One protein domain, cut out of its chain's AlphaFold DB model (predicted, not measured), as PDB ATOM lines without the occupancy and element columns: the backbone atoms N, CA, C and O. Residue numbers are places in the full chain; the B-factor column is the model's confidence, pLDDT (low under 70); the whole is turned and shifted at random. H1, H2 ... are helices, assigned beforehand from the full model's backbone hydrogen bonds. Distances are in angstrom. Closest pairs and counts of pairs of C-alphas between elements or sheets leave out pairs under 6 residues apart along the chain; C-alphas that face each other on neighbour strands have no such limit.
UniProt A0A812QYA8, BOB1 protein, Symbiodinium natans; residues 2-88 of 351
ATOM      1  N   ALA A   2      21.544 -71.363 -42.644       55.25
ATOM      2  CA  ALA A   2      22.159 -70.164 -42.045       55.25
ATOM      3  C   ALA A   2      23.697 -70.255 -41.859       55.25
ATOM      4  O   ALA A   2      24.403 -69.290 -42.129       55.25
ATOM      5  N   GLU A   3      24.229 -71.431 -41.510       54.19
ATOM      6  CA  GLU A   3      25.675 -71.681 -41.312       54.19
ATOM      7  C   GLU A   3      26.534 -71.423 -42.569       54.19
ATOM      8  O   GLU A   3      27.609 -70.824 -42.502       54.19
ATOM      9  N   LEU A   4      26.033 -71.789 -43.759       55.22
ATOM     10  CA  LEU A   4      26.750 -71.573 -45.027       55.22
ATOM     11  C   LEU A   4      26.837 -70.090 -45.433       55.22
ATOM     12  O   LEU A   4      27.706 -69.721 -46.224       55.22
ATOM     13  N   SER A   5      25.939 -69.249 -44.912       65.25
ATOM     14  CA  SER A   5      25.948 -67.800 -45.135       65.25
ATOM     15  C   SER A   5      27.068 -67.136 -44.332       65.25
ATOM     16  O   SER A   5      27.839 -66.341 -44.868       65.25
ATOM     17  N   PHE A   6      27.236 -67.547 -43.072       64.50
ATOM     18  CA  PHE A   6      28.238 -66.980 -42.173       64.50
ATOM     19  C   PHE A   6      29.671 -67.271 -42.642       64.50
ATOM     20  O   PHE A   6      30.496 -66.366 -42.726       64.50
ATOM     21  N   LEU A   7      29.947 -68.508 -43.067       59.06
ATOM     22  CA  LEU A   7      31.251 -68.909 -43.611       59.06
ATOM     23  C   LEU A   7      31.611 -68.210 -44.932       59.06
ATOM     24  O   LEU A   7      32.790 -67.971 -45.196       59.06
ATOM     25  N   ARG A   8      30.619 -67.855 -45.760       63.09
ATOM     26  CA  ARG A   8      30.844 -67.064 -46.983       63.09
ATOM     27  C   ARG A   8      31.171 -65.608 -46.671       63.09
ATOM     28  O   ARG A   8      32.068 -65.057 -47.297       63.09
ATOM     29  N   ILE A   9      30.495 -65.016 -45.689       66.25
ATOM     30  CA  ILE A   9      30.778 -63.654 -45.220       66.25
ATOM     31  C   ILE A   9      32.161 -63.602 -44.558       66.25
ATOM     32  O   ILE A   9      32.936 -62.690 -44.829       66.25
ATOM     33  N   LEU A  10      32.518 -64.624 -43.774       58.25
ATOM     34  CA  LEU A  10      33.836 -64.742 -43.153       58.25
ATOM     35  C   LEU A  10      34.950 -64.894 -44.204       58.25
ATOM     36  O   LEU A  10      35.963 -64.213 -44.118       58.25
ATOM     37  N   LYS A  11      34.746 -65.722 -45.241       59.88
ATOM     38  CA  LYS A  11      35.683 -65.841 -46.377       59.88
ATOM     39  C   LYS A  11      35.814 -64.555 -47.193       59.88
ATOM     40  O   LYS A  11      36.888 -64.296 -47.714       59.88
ATOM     41  N   PHE A  12      34.748 -63.766 -47.306       64.88
ATOM     42  CA  PHE A  12      34.789 -62.466 -47.975       64.88
ATOM     43  C   PHE A  12      35.570 -61.428 -47.151       64.88
ATOM     44  O   PHE A  12      36.364 -60.682 -47.713       64.88
ATOM     45  N   MET A  13      35.414 -61.445 -45.822       59.69
ATOM     46  CA  MET A  13      36.169 -60.598 -44.883       59.69
ATOM     47  C   MET A  13      37.650 -61.001 -44.758       59.69
ATOM     48  O   MET A  13      38.487 -60.173 -44.430       59.69
ATOM     49  N   LEU A  14      38.001 -62.265 -45.018       62.47
ATOM     50  CA  LEU A  14      39.381 -62.769 -44.918       62.47
ATOM     51  C   LEU A  14      40.242 -62.498 -46.169       62.47
ATOM     52  O   LEU A  14      41.428 -62.826 -46.168       62.47
ATOM     53  N   GLY A  15      39.678 -61.868 -47.206       64.81
ATOM     54  CA  GLY A  15      40.395 -61.501 -48.428       64.81
ATOM     55  C   GLY A  15      40.775 -62.696 -49.324       64.81
ATOM     56  O   GLY A  15      40.531 -63.858 -48.986       64.81
ATOM     57  N   PRO A  16      41.338 -62.437 -50.518       75.50
ATOM     58  CA  PRO A  16      41.757 -63.493 -51.435       75.50
ATOM     59  C   PRO A  16      42.853 -64.382 -50.811       75.50
ATOM     60  O   PRO A  16      43.714 -63.883 -50.078       75.50
ATOM     61  N   PRO A  17      42.857 -65.698 -51.099       74.50
ATOM     62  CA  PRO A  17      43.827 -66.625 -50.524       74.50
ATOM     63  C   PRO A  17      45.255 -66.233 -50.930       74.50
ATOM     64  O   PRO A  17      45.550 -66.109 -52.115       74.50
ATOM     65  N   GLY A  18      46.135 -66.039 -49.942       79.12
ATOM     66  CA  GLY A  18      47.550 -65.687 -50.142       79.12
ATOM     67  C   GLY A  18      47.964 -64.301 -49.631       79.12
ATOM     68  O   GLY A  18      49.156 -64.009 -49.592       79.12
ATOM     69  N   VAL A  19      47.020 -63.458 -49.195       80.19
ATOM     70  CA  VAL A  19      47.341 -62.163 -48.571       80.19
ATOM     71  C   VAL A  19      47.544 -62.344 -47.058       80.19
ATOM     72  O   VAL A  19      46.726 -63.003 -46.414       80.19
ATOM     73  N   PRO A  20      48.600 -61.767 -46.451       86.25
ATOM     74  CA  PRO A  20      48.775 -61.790 -45.003       86.25
ATOM     75  C   PRO A  20      47.564 -61.177 -44.290       86.25
ATOM     76  O   PRO A  20      47.173 -60.050 -44.593       86.25
ATOM     77  N   LEU A  21      47.014 -61.886 -43.298       81.75
ATOM     78  CA  LEU A  21      45.824 -61.470 -42.538       81.75
ATOM     79  C   LEU A  21      45.935 -60.042 -41.974       81.75
ATOM     80  O   LEU A  21      44.966 -59.288 -41.976       81.75
ATOM     81  N   ILE A  22      47.136 -59.650 -41.536       84.50
ATOM     82  CA  ILE A  22      47.430 -58.298 -41.040       84.50
ATOM     83  C   ILE A  22      47.114 -57.224 -42.086       84.50
ATOM     84  O   ILE A  22      46.559 -56.185 -41.739       84.50
ATOM     85  N   LEU A  23      47.423 -57.468 -43.358       81.94
ATOM     86  CA  LEU A  23      47.238 -56.482 -44.420       81.94
ATOM     87  C   LEU A  23      45.751 -56.276 -44.742       81.94
ATOM     88  O   LEU A  23      45.320 -55.146 -44.965       81.94
ATOM     89  N   VAL A  24      44.965 -57.356 -44.694       83.69
ATOM     90  CA  VAL A  24      43.504 -57.318 -44.866       83.69
ATOM     91  C   VAL A  24      42.853 -56.540 -43.719       83.69
ATOM     92  O   VAL A  24      42.110 -55.593 -43.960       83.69
ATOM     93  N   LEU A  25      43.229 -56.836 -42.470       84.31
ATOM     94  CA  LEU A  25      42.723 -56.118 -41.293       84.31
ATOM     95  C   LEU A  25      43.104 -54.628 -41.305       84.31
ATOM     96  O   LEU A  25      42.297 -53.772 -40.939       84.31
ATOM     97  N   MET A  26      44.319 -54.289 -41.743       84.44
ATOM     98  CA  MET A  26      44.731 -52.892 -41.915       84.44
ATOM     99  C   MET A  26      43.901 -52.176 -42.984       84.44
ATOM    100  O   MET A  26      43.494 -51.033 -42.779       84.44
ATOM    101  N   PHE A  27      43.615 -52.836 -44.106       86.00
ATOM    102  CA  PHE A  27      42.777 -52.267 -45.157       86.00
ATOM    103  C   PHE A  27      41.339 -52.031 -44.679       86.00
ATOM    104  O   PHE A  27      40.824 -50.924 -44.828       86.00
ATOM    105  N   ASP A  28      40.720 -53.023 -44.038       84.00
ATOM    106  CA  ASP A  28      39.341 -52.921 -43.553       84.00
ATOM    107  C   ASP A  28      39.191 -51.866 -42.458       84.00
ATOM    108  O   ASP A  28      38.232 -51.091 -42.456       84.00
ATOM    109  N   THR A  29      40.163 -51.772 -41.547       86.19
ATOM    110  CA  THR A  29      40.174 -50.717 -40.523       86.19
ATOM    111  C   THR A  29      40.360 -49.335 -41.144       86.19
ATOM    112  O   THR A  29      39.673 -48.393 -40.743       86.19
ATOM    113  N   MET A  30      41.214 -49.196 -42.163       84.56
ATOM    114  CA  MET A  30      41.380 -47.937 -42.888       84.56
ATOM    115  C   MET A  30      40.095 -47.548 -43.632       84.56
ATOM    116  O   MET A  30      39.653 -46.401 -43.541       84.56
ATOM    117  N   LEU A  31      39.450 -48.502 -44.306       87.62
ATOM    118  CA  LEU A  31      38.185 -48.293 -45.002       87.62
ATOM    119  C   LEU A  31      37.072 -47.896 -44.026       87.62
ATOM    120  O   LEU A  31      36.371 -46.913 -44.263       87.62
ATOM    121  N   ALA A  32      36.948 -48.594 -42.894       87.69
ATOM    122  CA  ALA A  32      35.980 -48.270 -41.852       87.69
ATOM    123  C   ALA A  32      36.202 -46.856 -41.293       87.69
ATOM    124  O   ALA A  32      35.244 -46.100 -41.124       87.69
ATOM    125  N   MET A  33      37.459 -46.454 -41.076       86.56
ATOM    126  CA  MET A  33      37.807 -45.101 -40.634       86.56
ATOM    127  C   MET A  33      37.460 -44.032 -41.678       86.56
ATOM    128  O   MET A  33      36.969 -42.959 -41.309       86.56
ATOM    129  N   ILE A  34      37.658 -44.312 -42.970       86.69
ATOM    130  CA  ILE A  34      37.269 -43.415 -44.070       86.69
ATOM    131  C   ILE A  34      35.746 -43.277 -44.129       86.69
ATOM    132  O   ILE A  34      35.231 -42.158 -44.127       86.69
ATOM    133  N   VAL A  35      35.016 -44.395 -44.120       89.38
ATOM    134  CA  VAL A  35      33.546 -44.411 -44.163       89.38
ATOM    135  C   VAL A  35      32.963 -43.691 -42.951       89.38
ATOM    136  O   VAL A  35      32.084 -42.843 -43.104       89.38
ATOM    137  N   PHE A  36      33.489 -43.945 -41.752       89.62
ATOM    138  CA  PHE A  36      33.071 -43.257 -40.531       89.62
ATOM    139  C   PHE A  36      33.350 -41.750 -40.597       89.62
ATOM    140  O   PHE A  36      32.498 -40.940 -40.230       89.62
ATOM    141  N   SER A  37      34.509 -41.350 -41.124       87.62
ATOM    142  CA  SER A  37      34.862 -39.939 -41.322       87.62
ATOM    143  C   SER A  37      33.933 -39.245 -42.324       87.62
ATOM    144  O   SER A  37      33.469 -38.135 -42.060       87.62
ATOM    145  N   LEU A  38      33.599 -39.901 -43.439       87.50
ATOM    146  CA  LEU A  38      32.633 -39.401 -44.423       87.50
ATOM    147  C   LEU A  38      31.233 -39.272 -43.813       87.50
ATOM    148  O   LEU A  38      30.587 -38.231 -43.955       87.50
ATOM    149  N   LEU A  39      30.792 -40.278 -43.056       88.69
ATOM    150  CA  LEU A  39      29.509 -40.264 -42.358       88.69
ATOM    151  C   LEU A  39      29.436 -39.103 -41.353       88.69
ATOM    152  O   LEU A  39      28.435 -38.386 -41.299       88.69
ATOM    153  N   LEU A  40      30.526 -38.838 -40.622       87.38
ATOM    154  CA  LEU A  40      30.637 -37.689 -39.718       87.38
ATOM    155  C   LEU A  40      30.512 -36.330 -40.426       87.38
ATOM    156  O   LEU A  40      30.003 -35.376 -39.827       87.38
ATOM    157  N   LEU A  41      30.965 -36.220 -41.676       87.62
ATOM    158  CA  LEU A  41      30.890 -34.982 -42.458       87.62
ATOM    159  C   LEU A  41      29.489 -34.728 -43.028       87.62
ATOM    160  O   LEU A  41      29.050 -33.574 -43.038       87.62
ATOM    161  N   VAL A  42      28.784 -35.786 -43.445       91.19
ATOM    162  CA  VAL A  42      27.440 -35.717 -44.055       91.19
ATOM    163  C   VAL A  42      26.328 -35.539 -43.009       91.19
ATOM    164  O   VAL A  42      25.243 -35.055 -43.332       91.19
ATOM    165  N   LEU A  43      26.590 -35.849 -41.733       88.25
ATOM    166  CA  LEU A  43      25.599 -35.732 -40.659       88.25
ATOM    167  C   LEU A  43      24.965 -34.320 -40.567       88.25
ATOM    168  O   LEU A  43      25.678 -33.308 -40.446       88.25
ATOM    169  N   PRO A  44      23.617 -34.224 -40.546       87.62
ATOM    170  CA  PRO A  44      22.916 -32.950 -40.467       87.62
ATOM    171  C   PRO A  44      23.112 -32.277 -39.103       87.62
ATOM    172  O   PRO A  44      23.183 -32.923 -38.053       87.62
ATOM    173  N   LYS A  45      23.136 -30.937 -39.102       80.62
ATOM    174  CA  LYS A  45      23.386 -30.106 -37.905       80.62
ATOM    175  C   LYS A  45      22.443 -30.421 -36.727       80.62
ATOM    176  O   LYS A  45      22.850 -30.274 -35.579       80.62
ATOM    177  N   ARG A  46      21.225 -30.910 -37.005       84.19
ATOM    178  CA  ARG A  46      20.212 -31.314 -36.007       84.19
ATOM    179  C   ARG A  46      20.589 -32.565 -35.201       84.19
ATOM    180  O   ARG A  46      20.159 -32.703 -34.064       84.19
ATOM    181  N   VAL A  47      21.364 -33.482 -35.782       81.75
ATOM    182  CA  VAL A  47      21.827 -34.700 -35.090       81.75
ATOM    183  C   VAL A  47      23.074 -34.387 -34.261       81.75
ATOM    184  O   VAL A  47      23.236 -34.871 -33.146       81.75
ATOM    185  N   LEU A  48      23.914 -33.483 -34.764       78.62
ATOM    186  CA  LEU A  48      25.143 -33.051 -34.101       78.62
ATOM    187  C   LEU A  48      24.914 -32.198 -32.854       78.62
ATOM    188  O   LEU A  48      25.774 -32.172 -31.978       78.62
ATOM    189  N   SER A  49      23.775 -31.508 -32.745       80.44
ATOM    190  CA  SER A  49      23.433 -30.750 -31.536       80.44
ATOM    191  C   SER A  49      23.091 -31.648 -30.343       80.44
ATOM    192  O   SER A  49      23.203 -31.192 -29.210       80.44
ATOM    193  N   LYS A  50      22.735 -32.920 -30.577       87.94
ATOM    194  CA  LYS A  50      22.338 -33.865 -29.522       87.94
ATOM    195  C   LYS A  50      23.519 -34.505 -28.783       87.94
ATOM    196  O   LYS A  50      23.339 -34.968 -27.665       87.94
ATOM    197  N   SER A  51      24.723 -34.528 -29.368       89.69
ATOM    198  CA  SER A  51      25.905 -35.154 -28.750       89.69
ATOM    199  C   SER A  51      27.161 -34.288 -28.848       89.69
ATOM    200  O   SER A  51      27.660 -33.982 -29.936       89.69
ATOM    201  N   LYS A  52      27.736 -33.950 -27.684       86.56
ATOM    202  CA  LYS A  52      28.996 -33.195 -27.576       86.56
ATOM    203  C   LYS A  52      30.193 -33.961 -28.161       86.56
ATOM    204  O   LYS A  52      31.092 -33.330 -28.721       86.56
ATOM    205  N   LEU A  53      30.196 -35.294 -28.073       87.38
ATOM    206  CA  LEU A  53      31.289 -36.141 -28.567       87.38
ATOM    207  C   LEU A  53      31.351 -36.137 -30.096       87.38
ATOM    208  O   LEU A  53      32.396 -35.825 -30.664       87.38
ATOM    209  N   VAL A  54      30.217 -36.377 -30.761       86.12
ATOM    210  CA  VAL A  54      30.133 -36.397 -32.233       86.12
ATOM    211  C   VAL A  54      30.466 -35.018 -32.813       86.12
ATOM    212  O   VAL A  54      31.224 -34.909 -33.777       86.12
ATOM    213  N   ARG A  55      29.990 -33.937 -32.176       85.19
ATOM    214  CA  ARG A  55      30.348 -32.559 -32.548       85.19
ATOM    215  C   ARG A  55      31.850 -32.290 -32.409       85.19
ATOM    216  O   ARG A  55      32.451 -31.697 -33.304       85.19
ATOM    217  N   THR A  56      32.465 -32.719 -31.310       87.50
ATOM    218  CA  THR A  56      33.910 -32.548 -31.087       87.50
ATOM    219  C   THR A  56      34.730 -33.351 -32.097       87.50
ATOM    220  O   THR A  56      35.695 -32.813 -32.642       87.50
ATOM    221  N   ALA A  57      34.324 -34.588 -32.397       86.12
ATOM    222  CA  ALA A  57      34.961 -35.445 -33.394       86.12
ATOM    223  C   ALA A  57      34.895 -34.825 -34.799       86.12
ATOM    224  O   ALA A  57      35.934 -34.643 -35.429       86.12
ATOM    225  N   ARG A  58      33.711 -34.374 -35.242       87.81
ATOM    226  CA  ARG A  58      33.550 -33.653 -36.518       87.81
ATOM    227  C   ARG A  58      34.423 -32.397 -36.571       87.81
ATOM    228  O   ARG A  58      35.096 -32.161 -37.566       87.81
ATOM    229  N   ASN A  59      34.457 -31.600 -35.502       85.38
ATOM    230  CA  ASN A  59      35.263 -30.377 -35.462       85.38
ATOM    231  C   ASN A  59      36.775 -30.651 -35.441       85.38
ATOM    232  O   ASN A  59      37.550 -29.820 -35.910       85.38
ATOM    233  N   LYS A  60      37.226 -31.773 -34.866       86.06
ATOM    234  CA  LYS A  60      38.626 -32.211 -34.962       86.06
ATOM    235  C   LYS A  60      38.951 -32.677 -36.383       86.06
ATOM    236  O   LYS A  60      39.965 -32.244 -36.917       86.06
ATOM    237  N   LEU A  61      38.069 -33.460 -37.008       86.38
ATOM    238  CA  LEU A  61      38.222 -33.924 -38.390       86.38
ATOM    239  C   LEU A  61      38.263 -32.756 -39.386       86.38
ATOM    240  O   LEU A  61      39.161 -32.695 -40.213       86.38
ATOM    241  N   LEU A  62      37.355 -31.783 -39.263       84.88
ATOM    242  CA  LEU A  62      37.356 -30.577 -40.098       84.88
ATOM    243  C   LEU A  62      38.624 -29.741 -39.906       84.88
ATOM    244  O   LEU A  62      39.170 -29.238 -40.880       84.88
ATOM    245  N   ARG A  63      39.128 -29.616 -38.671       81.62
ATOM    246  CA  ARG A  63      40.409 -28.940 -38.407       81.62
ATOM    247  C   ARG A  63      41.588 -29.687 -39.024       81.62
ATOM    248  O   ARG A  63      42.469 -29.049 -39.585       81.62
ATOM    249  N   PHE A  64      41.601 -31.015 -38.934       81.06
ATOM    250  CA  PHE A  64      42.634 -31.844 -39.548       81.06
ATOM    251  C   PHE A  64      42.604 -31.737 -41.077       81.06
ATOM    252  O   PHE A  64      43.630 -31.448 -41.678       81.06
ATOM    253  N   LEU A  65      41.427 -31.860 -41.699       79.19
ATOM    254  CA  LEU A  65      41.250 -31.669 -43.142       79.19
ATOM    255  C   LEU A  65      41.649 -30.260 -43.583       79.19
ATOM    256  O   LEU A  65      42.351 -30.115 -44.573       79.19
ATOM    257  N   SER A  66      41.267 -29.229 -42.825       75.19
ATOM    258  CA  SER A  66      41.681 -27.851 -43.105       75.19
ATOM    259  C   SER A  66      43.201 -27.702 -43.092       75.19
ATOM    260  O   SER A  66      43.744 -27.086 -43.999       75.19
ATOM    261  N   ARG A  67      43.891 -28.301 -42.111       73.75
ATOM    262  CA  ARG A  67      45.362 -28.307 -42.047       73.75
ATOM    263  C   ARG A  67      45.992 -29.107 -43.185       73.75
ATOM    264  O   ARG A  67      46.995 -28.681 -43.731       73.75
ATOM    265  N   MET A  68      45.411 -30.244 -43.563       73.00
ATOM    266  CA  MET A  68      45.884 -31.039 -44.702       73.00
ATOM    267  C   MET A  68      45.750 -30.268 -46.018       73.00
ATOM    268  O   MET A  68      46.669 -30.274 -46.830       73.00
ATOM    269  N   VAL A  69      44.632 -29.562 -46.211       71.62
ATOM    270  CA  VAL A  69      44.431 -28.681 -47.369       71.62
ATOM    271  C   VAL A  69      45.440 -27.533 -47.349       71.62
ATOM    272  O   VAL A  69      46.082 -27.280 -48.363       71.62
ATOM    273  N   GLU A  70      45.639 -26.888 -46.202       71.62
ATOM    274  CA  GLU A  70      46.627 -25.817 -46.030       71.62
ATOM    275  C   GLU A  70      48.055 -26.279 -46.359       71.62
ATOM    276  O   GLU A  70      48.738 -25.640 -47.156       71.62
ATOM    277  N   LEU A  71      48.472 -27.439 -45.843       69.69
ATOM    278  CA  LEU A  71      49.771 -28.047 -46.144       69.69
ATOM    279  C   LEU A  71      49.893 -28.433 -47.625       69.69
ATOM    280  O   LEU A  71      50.940 -28.224 -48.233       69.69
ATOM    281  N   SER A  72      48.818 -28.936 -48.240       70.94
ATOM    282  CA  SER A  72      48.812 -29.242 -49.677       70.94
ATOM    283  C   SER A  72      48.951 -27.985 -50.546       70.94
ATOM    284  O   SER A  72      49.608 -28.031 -51.584       70.94
ATOM    285  N   MET A  73      48.409 -26.843 -50.101       65.75
ATOM    286  CA  MET A  73      48.521 -25.558 -50.799       65.75
ATOM    287  C   MET A  73      49.906 -24.909 -50.692       65.75
ATOM    288  O   MET A  73      50.233 -24.050 -51.507       65.75
ATOM    289  N   GLN A  74      50.732 -25.339 -49.740       73.88
ATOM    290  CA  GLN A  74      52.135 -24.927 -49.628       73.88
ATOM    291  C   GLN A  74      53.074 -25.784 -50.498       73.88
ATOM    292  O   GLN A  74      54.262 -25.486 -50.604       73.88
ATOM    293  N   GLY A  75      52.557 -26.838 -51.140       78.44
ATOM    294  CA  GLY A  75      53.339 -27.707 -52.013       78.44
ATOM    295  C   GLY A  75      53.750 -27.027 -53.329       78.44
ATOM    296  O   GLY A  75      53.015 -26.183 -53.852       78.44
ATOM    297  N   PRO A  76      54.880 -27.434 -53.938       78.25
ATOM    298  CA  PRO A  76      55.405 -26.816 -55.160       78.25
ATOM    299  C   PRO A  76      54.419 -26.883 -56.336       78.25
ATOM    300  O   PRO A  76      54.333 -25.944 -57.124       78.25
ATOM    301  N   VAL A  77      53.617 -27.950 -56.427       80.88
ATOM    302  CA  VAL A  77      52.578 -28.100 -57.460       80.88
ATOM    303  C   VAL A  77      51.437 -27.102 -57.255       80.88
ATOM    304  O   VAL A  77      50.997 -26.473 -58.212       80.88
ATOM    305  N   ALA A  78      50.973 -26.915 -56.019       78.19
ATOM    306  CA  ALA A  78      49.915 -25.954 -55.725       78.19
ATOM    307  C   ALA A  78      50.383 -24.515 -55.983       78.19
ATOM    308  O   ALA A  78      49.664 -23.744 -56.615       78.19
ATOM    309  N   LEU A  79      51.615 -24.179 -55.589       80.50
ATOM    310  CA  LEU A  79      52.227 -22.885 -55.895       80.50
ATOM    311  C   LEU A  79      52.369 -22.658 -57.406       80.50
ATOM    312  O   LEU A  79      52.066 -21.565 -57.882       80.50
ATOM    313  N   LEU A  80      52.749 -23.687 -58.173       82.25
ATOM    314  CA  LEU A  80      52.804 -23.623 -59.636       82.25
ATOM    315  C   LEU A  80      51.417 -23.373 -60.242       82.25
ATOM    316  O   LEU A  80      51.281 -22.519 -61.114       82.25
ATOM    317  N   VAL A  81      50.380 -24.074 -59.773       83.62
ATOM    318  CA  VAL A  81      48.992 -23.877 -60.230       83.62
ATOM    319  C   VAL A  81      48.505 -22.466 -59.906       83.62
ATOM    320  O   VAL A  81      47.900 -21.820 -60.760       83.62
ATOM    321  N   VAL A  82      48.800 -21.953 -58.709       83.44
ATOM    322  CA  VAL A  82      48.463 -20.578 -58.315       83.44
ATOM    323  C   VAL A  82      49.192 -19.564 -59.194       83.44
ATOM    324  O   VAL A  82      48.566 -18.636 -59.705       83.44
ATOM    325  N   TRP A  83      50.490 -19.758 -59.427       82.88
ATOM    326  CA  TRP A  83      51.298 -18.895 -60.283       82.88
ATOM    327  C   TRP A  83      50.806 -18.897 -61.737       82.88
ATOM    328  O   TRP A  83      50.589 -17.830 -62.316       82.88
ATOM    329  N   LEU A  84      50.558 -20.080 -62.309       84.00
ATOM    330  CA  LEU A  84      49.982 -20.231 -63.645       84.00
ATOM    331  C   LEU A  84      48.607 -19.572 -63.714       84.00
ATOM    332  O   LEU A  84      48.349 -18.810 -64.637       84.00
ATOM    333  N   GLY A  85      47.748 -19.792 -62.720       82.50
ATOM    334  CA  GLY A  85      46.428 -19.175 -62.676       82.50
ATOM    335  C   GLY A  85      46.498 -17.647 -62.635       82.50
ATOM    336  O   GLY A  85      45.802 -16.978 -63.395       82.50
ATOM    337  N   ARG A  86      47.400 -17.071 -61.833       83.88
ATOM    338  CA  ARG A  86      47.619 -15.615 -61.788       83.88
ATOM    339  C   ARG A  86      48.110 -15.070 -63.132       83.88
ATOM    340  O   ARG A  86      47.587 -14.065 -63.612       83.88
ATOM    341  N   LYS A  87      49.053 -15.763 -63.779       84.50
ATOM    342  CA  LYS A  87      49.646 -15.336 -65.057       84.50
ATOM    343  C   LYS A  87      48.691 -15.493 -66.249       84.50
ATOM    344  O   LYS A  87      48.622 -14.604 -67.094       84.50
ATOM    345  N   VAL A  88      47.945 -16.597 -66.307       87.12
ATOM    346  CA  VAL A  88      47.015 -16.933 -67.400       87.12
ATOM    347  C   VAL A  88      45.732 -16.112 -67.301       87.12
ATOM    348  O   VAL A  88      45.304 -15.519 -68.287       87.12
TER     349      VAL A  88
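This is residues 2 to 88 of the 351 residues of the protein "BOB1 protein" of Symbiodinium natans (UniProt A0A812QYA8). Long helices H2 and H4 meet near their ends as a wide V, with short H3 at its point. Residues 3 to 12 of H1 and 83 to 88 of H5 stick out past its far ends. The printed part, 87 residues with five named helices, H1 to H5, is all helix. It is extended, radius of gyration of the C-alphas 20.4 A, spanning 64 by 41 by 21 A.

H1, residues 3 to 13, begins at C-alpha 3 (25.675, -71.681, -41.312). H2, residues 21 to 42, measures 31.7 A; H3 is residues 45 to 48; H4, residues 52 to 73, measures 31.3 A. H5, residues 76 to 88, ends at C-alpha 88 (47.015, -16.933, -67.400).

H1 touches no helix. H2 touches H4 with residues 37 to 41 alone, about perpendicular at 78 degrees; the closest C-alphas, Leu 40 and Arg 58, are 5.9 A apart. H3 and H5 are close to H4 but not clearly touching. Every O i to N i+4 pair is within hydrogen-bond range in H1, H2, H4 and H5.

The printed part has no cut; pLDDT is under 70 at residues 2 to 15, 71 and 73.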